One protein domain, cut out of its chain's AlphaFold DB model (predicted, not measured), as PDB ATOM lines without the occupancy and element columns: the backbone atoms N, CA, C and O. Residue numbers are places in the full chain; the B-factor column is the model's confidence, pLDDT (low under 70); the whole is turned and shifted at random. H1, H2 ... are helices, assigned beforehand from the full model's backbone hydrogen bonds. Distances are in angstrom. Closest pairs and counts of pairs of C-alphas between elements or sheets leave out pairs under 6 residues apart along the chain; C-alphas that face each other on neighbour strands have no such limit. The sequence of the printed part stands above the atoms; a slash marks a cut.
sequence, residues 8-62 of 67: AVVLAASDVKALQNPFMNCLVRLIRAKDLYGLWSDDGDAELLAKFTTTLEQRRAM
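Overview. This is residues 8 to 62 of the 67 residues of an uncharacterized protein of Rhizobium laguerreae (UniProt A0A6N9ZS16). Two helices, H1 and H2, meet near their ends in an open corner, the short H3 sits on the inner side of that corner, and a tail, residues 50 to 62 with H4 in it, sticks out from this body. The far end of H1, residues 8 to 14, and the turn at residues 33 to 39 also stand free. The printed part has 55 residues, with four named helices in the order H1, H2, H3, H4 and no named strand: the class is all helix. The whole is loose, with a radius of gyration of the C-alphas of 12.9 A and spans of 32 by 30 by 20 A.

Along the chain. H1, residues 8 to 19, begins with C-alpha 8 at (124.471, 115.505, 148.938) and is 16.5 A long from first to last C-alpha. H2, residues 22 to 34, is the longest helix, 18.8 A. H3, residues 45 to 50, and H4, residues 56 to 61, measure 8.6 A each; C-alpha 61 is at (140.373, 129.161, 130.867).

Arrangement. H1 and H2 are close but not clearly touching, about perpendicular at 77 degrees; their closest C-alphas, of Leu 19 and Asn 25, are 6.8 A apart. H1, with residues 15 to 19 alone, only just touches H3, with 3 pairs of C-alphas within 8 A. The closest are those of Leu 19 and Ala 46, 7.3 A apart. H2 and H3 are close but not clearly touching, about perpendicular at 83 degrees, with the C-alphas of Val 28 and Asp 45 closest at 6.7 A. H4 is apart from H1, H2 and H3. In H1, H2, H3 and H4 every O i to N i+4 pair is within hydrogen-bond range.

Size, cuts and confidence. The two C-alphas farthest apart, those of Val 10 and Leu 36, are 35.1 A apart. The printed part has no cut. The links H1 to H2 and H3 to H4 are tight, and the link H2 to H3, 10 residues, is short. The mean pLDDT of the printed part is 86.9; residues 8 to 13 are under 70.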
ATOM      1  N   ALA A   8     124.041 116.360 150.039       53.28
ATOM      2  CA  ALA A   8     124.471 115.505 148.938       53.28
ATOM      3  C   ALA A   8     123.352 114.565 148.452       53.28
ATOM      4  O   ALA A   8     123.207 114.372 147.249       53.28
ATOM      5  N   VAL A   9     122.500 114.054 149.349       54.66
ATOM      6  CA  VAL A   9     121.319 113.248 148.980       54.66
ATOM      7  C   VAL A   9     120.286 114.085 148.219       54.66
ATOM      8  O   VAL A   9     119.694 113.608 147.253       54.66
ATOM      9  N   VAL A  10     120.094 115.352 148.603       58.38
ATOM     10  CA  VAL A  10     119.187 116.274 147.890       58.38
ATOM     11  C   VAL A  10     119.729 116.627 146.499       58.38
ATOM     12  O   VAL A  10     118.959 116.647 145.540       58.38
ATOM     13  N   LEU A  11     121.045 116.844 146.374       57.47
ATOM     14  CA  LEU A  11     121.710 117.120 145.096       57.47
ATOM     15  C   LEU A  11     121.614 115.914 144.138       57.47
ATOM     16  O   LEU A  11     121.198 116.059 142.989       57.47
ATOM     17  N   ALA A  12     121.871 114.704 144.644       60.50
ATOM     18  CA  ALA A  12     121.754 113.472 143.865       60.50
ATOM     19  C   ALA A  12     120.318 113.227 143.364       60.50
ATOM     20  O   ALA A  12     120.113 112.799 142.229       60.50
ATOM     21  N   ALA A  13     119.299 113.547 144.169       63.47
ATOM     22  CA  ALA A  13     117.900 113.418 143.759       63.47
ATOM     23  C   ALA A  13     117.515 114.397 142.631       63.47
ATOM     24  O   ALA A  13     116.737 114.038 141.740       63.47
ATOM     25  N   SER A  14     118.057 115.622 142.634       70.62
ATOM     26  CA  SER A  14     117.847 116.566 141.528       70.62
ATOM     27  C   SER A  14     118.524 116.119 140.235       70.62
ATOM     28  O   SER A  14     117.930 116.272 139.167       70.62
ATOM     29  N   ASP A  15     119.702 115.503 140.329       76.00
ATOM     30  CA  ASP A  15     120.450 115.020 139.167       76.00
ATOM     31  C   ASP A  15     119.738 113.849 138.486       76.00
ATOM     32  O   ASP A  15     119.598 113.830 137.264       76.00
ATOM     33  N   VAL A  16     119.174 112.923 139.269       79.75
ATOM     34  CA  VAL A  16     118.350 111.823 138.738       79.75
ATOM     35  C   VAL A  16     117.132 112.364 137.988       79.75
ATOM     36  O   VAL A  16     116.821 111.905 136.887       79.75
ATOM     37  N   LYS A  17     116.455 113.380 138.536       84.19
ATOM     38  CA  LYS A  17     115.301 114.003 137.873       84.19
ATOM     39  C   LYS A  17     115.703 114.743 136.594       84.19
ATOM     40  O   LYS A  17     114.958 114.717 135.615       84.19
ATOM     41  N   ALA A  18     116.865 115.393 136.587       83.81
ATOM     42  CA  ALA A  18     117.406 116.024 135.389       83.81
ATOM     43  C   ALA A  18     117.717 114.978 134.312       83.81
ATOM     44  O   ALA A  18     117.370 115.186 133.151       83.81
ATOM     45  N   LEU A  19     118.285 113.832 134.693       85.69
ATOM     46  CA  LEU A  19     118.622 112.744 133.776       85.69
ATOM     47  C   LEU A  19     117.384 112.083 133.152       85.69
ATOM     48  O   LEU A  19     117.407 111.702 131.987       85.69
ATOM     49  N   GLN A  20     116.268 112.033 133.884       87.94
ATOM     50  CA  GLN A  20     114.978 111.547 133.375       87.94
ATOM     51  C   GLN A  20     114.344 112.463 132.312       87.94
ATOM     52  O   GLN A  20     113.368 112.074 131.665       87.94
ATOM     53  N   ASN A  21     114.873 113.672 132.101       92.38
ATOM     54  CA  ASN A  21     114.396 114.571 131.056       92.38
ATOM     55  C   ASN A  21     114.604 113.942 129.657       92.38
ATOM     56  O   ASN A  21     115.716 113.506 129.344       92.38
ATOM     57  N   PRO A  22     113.591 113.958 128.764       95.31
ATOM     58  CA  PRO A  22     113.717 113.467 127.388       95.31
ATOM     59  C   PRO A  22     114.918 114.027 126.616       95.31
ATOM     60  O   PRO A  22     115.553 113.298 125.857       95.31
ATOM     61  N   PHE A  23     115.264 115.299 126.827       95.06
ATOM     62  CA  PHE A  23     116.440 115.920 126.220       95.06
ATOM     63  C   PHE A  23     117.739 115.228 126.645       95.06
ATOM     64  O   PHE A  23     118.570 114.918 125.794       95.06
ATOM     65  N   MET A  24     117.895 114.942 127.941       94.88
ATOM     66  CA  MET A  24     119.099 114.299 128.477       94.88
ATOM     67  C   MET A  24     119.218 112.861 127.970       94.88
ATOM     68  O   MET A  24     120.280 112.470 127.497       94.88
ATOM     69  N   ASN A  25     118.109 112.116 127.938       92.88
ATOM     70  CA  ASN A  25     118.069 110.779 127.340       92.88
ATOM     71  C   ASN A  25     118.476 110.787 125.855       92.88
ATOM     72  O   ASN A  25     119.254 109.942 125.407       92.88
ATOM     73  N   CYS A  26     117.976 111.748 125.073       96.06
ATOM     74  CA  CYS A  26     118.373 111.903 123.673       96.06
ATOM     75  C   CYS A  26     119.858 112.259 123.533       96.06
ATOM     76  O   CYS A  26     120.537 111.702 122.670       96.06
ATOM     77  N   LEU A  27     120.376 113.145 124.386       95.69
ATOM     78  CA  LEU A  27     121.786 113.526 124.384       95.69
ATOM     79  C   LEU A  27     122.693 112.324 124.670       95.69
ATOM     80  O   LEU A  27     123.629 112.079 123.911       95.69
ATOM     81  N   VAL A  28     122.390 111.537 125.705       94.44
ATOM     82  CA  VAL A  28     123.159 110.330 126.034       94.44
ATOM     83  C   VAL A  28     123.137 109.340 124.872       94.44
ATOM     84  O   VAL A  28     124.194 108.860 124.465       94.44
ATOM     85  N   ARG A  29     121.970 109.095 124.262       94.75
ATOM     86  CA  ARG A  29     121.860 108.231 123.073       94.75
ATOM     87  C   ARG A  29     122.766 108.688 121.930       94.75
ATOM     88  O   ARG A  29     123.394 107.849 121.293       94.75
ATOM     89  N   LEU A  30     122.848 109.994 121.671       96.00
ATOM     90  CA  LEU A  30     123.723 110.539 120.629       96.00
ATOM     91  C   LEU A  30     125.204 110.351 120.965       96.00
ATOM     92  O   LEU A  30     125.977 109.984 120.084       96.00
ATOM     93  N   ILE A  31     125.599 110.576 122.220       94.69
ATOM     94  CA  ILE A  31     126.985 110.385 122.667       94.69
ATOM     95  C   ILE A  31     127.380 108.907 122.526       94.69
ATOM     96  O   ILE A  31     128.403 108.610 121.914       94.69
ATOM     97  N   ARG A  32     126.528 107.982 122.989       94.06
ATOM     98  CA  ARG A  32     126.729 106.526 122.878       94.06
ATOM     99  C   ARG A  32     126.805 106.047 121.434       94.06
ATOM    100  O   ARG A  32     127.668 105.251 121.101       94.06
ATOM    101  N   ALA A  33     125.947 106.565 120.556       95.38
ATOM    102  CA  ALA A  33     125.972 106.210 119.137       95.38
ATOM    103  C   ALA A  33     127.281 106.620 118.436       95.38
ATOM    104  O   ALA A  33     127.627 106.052 117.403       95.38
ATOM    105  N   LYS A  34     128.001 107.615 118.975       93.06
ATOM    106  CA  LYS A  34     129.306 108.055 118.462       93.06
ATOM    107  C   LYS A  34     130.490 107.345 119.126       93.06
ATOM    108  O   LYS A  34     131.611 107.509 118.647       93.06
ATOM    109  N   ASP A  35     130.263 106.564 120.181       94.12
ATOM    110  CA  ASP A  35     131.295 105.787 120.870       94.12
ATOM    111  C   ASP A  35     131.582 104.470 120.130       94.12
ATOM    112  O   ASP A  35     131.189 103.381 120.538       94.12
ATOM    113  N   LEU A  36     132.259 104.586 118.986       91.56
ATOM    114  CA  LEU A  36     132.542 103.473 118.069       91.56
ATOM    115  C   LEU A  36     133.394 102.359 118.695       91.56
ATOM    116  O   LEU A  36     133.289 101.208 118.282       91.56
ATOM    117  N   TYR A  37     134.247 102.710 119.657       92.94
ATOM    118  CA  TYR A  37     135.160 101.775 120.319       92.94
ATOM    119  C   TYR A  37     134.640 101.311 121.682       92.94
ATOM    120  O   TYR A  37     135.315 100.536 122.354       92.94
ATOM    121  N   GLY A  38     133.455 101.778 122.089       90.56
ATOM    122  CA  GLY A  38     132.848 101.423 123.364       90.56
ATOM    123  C   GLY A  38     133.647 101.898 124.577       90.56
ATOM    124  O   GLY A  38     133.556 101.259 125.623       90.56
ATOM    125  N   LEU A  39     134.417 102.987 124.455       92.94
ATOM    126  CA  LEU A  39     135.268 103.527 125.522       92.94
ATOM    127  C   LEU A  39     134.472 103.879 126.786       92.94
ATOM    128  O   LEU A  39     135.028 103.898 127.880       92.94
ATOM    129  N   TRP A  40     133.184 104.179 126.633       92.94
ATOM    130  CA  TRP A  40     132.309 104.589 127.722       92.94
ATOM    131  C   TRP A  40     131.280 103.530 128.095       92.94
ATOM    132  O   TRP A  40     130.413 103.813 128.916       92.94
ATOM    133  N   SER A  41     131.344 102.319 127.529       88.81
ATOM    134  CA  SER A  41     130.335 101.256 127.724       88.81
ATOM    135  C   SER A  41     130.069 100.925 129.193       88.81
ATOM    136  O   SER A  41     128.922 100.652 129.539       88.81
ATOM    137  N   ASP A  42     131.095 101.025 130.039       92.56
ATOM    138  CA  ASP A  42     131.018 100.722 131.470       92.56
ATOM    139  C   ASP A  42     130.564 101.914 132.336       92.56
ATOM    140  O   ASP A  42     130.172 101.713 133.484       92.56
ATOM    141  N   ASP A  43     130.599 103.147 131.813       92.25
ATOM    142  CA  ASP A  43     130.178 104.336 132.563       92.25
ATOM    143  C   ASP A  43     128.646 104.382 132.689       92.25
ATOM    144  O   ASP A  43     127.924 104.097 131.730       92.25
ATOM    145  N   GLY A  44     128.125 104.842 133.827       91.56
ATOM    146  CA  GLY A  44     126.715 105.230 133.935       91.56
ATOM    147  C   GLY A  44     126.403 106.523 133.166       91.56
ATOM    148  O   GLY A  44     127.284 107.333 132.892       91.56
ATOM    149  N   ASP A  45     125.133 106.785 132.855       91.88
ATOM    150  CA  ASP A  45     124.734 107.984 132.094       91.88
ATOM    151  C   ASP A  45     125.130 109.304 132.784       91.88
ATOM    152  O   ASP A  45     125.570 110.251 132.129       91.88
ATOM    153  N   ALA A  46     125.032 109.361 134.116       91.00
ATOM    154  CA  ALA A  46     125.481 110.513 134.898       91.00
ATOM    155  C   ALA A  46     127.012 110.672 134.872       91.00
ATOM    156  O   ALA A  46     127.516 111.784 134.717       91.00
ATOM    157  N   GLU A  47     127.752 109.566 134.976       91.38
ATOM    158  CA  GLU A  47     129.220 109.552 134.934       91.38
ATOM    159  C   GLU A  47     129.739 109.959 133.554       91.38
ATOM    160  O   GLU A  47     130.675 110.750 133.444       91.38
ATOM    161  N   LEU A  48     129.075 109.494 132.495       93.00
ATOM    162  CA  LEU A  48     129.348 109.894 131.124       93.00
ATOM    163  C   LEU A  48     129.152 111.404 130.941       93.00
ATOM    164  O   LEU A  48     130.045 112.089 130.443       93.00
ATOM    165  N   LEU A  49     128.008 111.951 131.364       92.44
ATOM    166  CA  LEU A  49     127.713 113.384 131.226       92.44
ATOM    167  C   LEU A  49     128.596 114.272 132.114       92.44
ATOM    168  O   LEU A  49     128.872 115.420 131.748       92.44
ATOM    169  N   ALA A  50     129.093 113.757 133.240       90.94
ATOM    170  CA  ALA A  50     130.042 114.475 134.085       90.94
ATOM    171  C   ALA A  50     131.334 114.823 133.323       90.94
ATOM    172  O   ALA A  50     131.869 115.914 133.506       90.94
ATOM    173  N   LYS A  51     131.775 113.971 132.382       90.56
ATOM    174  CA  LYS A  51     132.955 114.219 131.526       90.56
ATOM    175  C   LYS A  51     132.776 115.417 130.582       90.56
ATOM    176  O   LYS A  51     133.762 115.998 130.137       90.56
ATOM    177  N   PHE A  52     131.533 115.811 130.299       89.81
ATOM    178  CA  PHE A  52     131.185 116.966 129.458       89.81
ATOM    179  C   PHE A  52     130.766 118.201 130.266       89.81
ATOM    180  O   PHE A  52     130.550 119.277 129.702       89.81
ATOM    181  N   THR A  53     130.647 118.066 131.585       90.19
ATOM    182  CA  THR A  53     130.230 119.147 132.471       90.19
ATOM    183  C   THR A  53     131.463 119.813 133.060       90.19
ATOM    184  O   THR A  53     132.330 119.173 133.642       90.19
ATOM    185  N   THR A  54     131.556 121.129 132.907       89.19
ATOM    186  CA  THR A  54     132.701 121.906 133.384       89.19
ATOM    187  C   THR A  54     132.225 123.169 134.081       89.19
ATOM    188  O   THR A  54     131.142 123.689 133.785       89.19
ATOM    189  N   THR A  55     133.037 123.680 135.003       93.06
ATOM    190  CA  THR A  55     132.759 124.956 135.663       93.06
ATOM    191  C   THR A  55     132.933 126.123 134.692       93.06
ATOM    192  O   THR A  55     133.605 126.029 133.663       93.06
ATOM    193  N   LEU A  56     132.326 127.262 135.025       89.25
ATOM    194  CA  LEU A  56     132.446 128.481 134.226       89.25
ATOM    195  C   LEU A  56     133.907 128.918 134.056       89.25
ATOM    196  O   LEU A  56     134.315 129.286 132.956       89.25
ATOM    197  N   GLU A  57     134.686 128.846 135.132       89.62
ATOM    198  CA  GLU A  57     136.086 129.266 135.150       89.62
ATOM    199  C   GLU A  57     136.950 128.340 134.290       89.62
ATOM    200  O   GLU A  57     137.703 128.820 133.446       89.62
ATOM    201  N   GLN A  58     136.759 127.021 134.396       88.94
ATOM    202  CA  GLN A  58     137.412 126.055 133.505       88.94
ATOM    203  C   GLN A  58     137.043 126.308 132.038       88.94
ATOM    204  O   GLN A  58     137.921 126.340 131.180       88.94
ATOM    205  N   ARG A  59     135.764 126.578 131.738       89.94
ATOM    206  CA  ARG A  59     135.311 126.906 130.377       89.94
ATOM    207  C   ARG A  59     135.956 128.175 129.820       89.94
ATOM    208  O   ARG A  59     136.227 128.232 128.627       89.94
ATOM    209  N   ARG A  60     136.165 129.194 130.657       87.56
ATOM    210  CA  ARG A  60     136.817 130.460 130.276       87.56
ATOM    211  C   ARG A  60     138.325 130.305 130.096       87.56
ATOM    212  O   ARG A  60     138.888 130.951 129.219       87.56
ATOM    213  N   ALA A  61     138.949 129.467 130.923       88.25
ATOM    214  CA  ALA A  61     140.373 129.161 130.867       88.25
ATOM    215  C   ALA A  61     140.742 128.272 129.672       88.25
ATOM    216  O   ALA A  61     141.874 128.333 129.198       88.25
ATOM    217  N   MET A  62     139.800 127.469 129.163       83.62
ATOM    218  CA  MET A  62     139.962 126.815 127.870       83.62
ATOM    219  C   MET A  62     140.085 127.890 126.786       83.62
ATOM    220  O   MET A  62     139.100 128.496 126.358       83.62
TER     221      MET A  62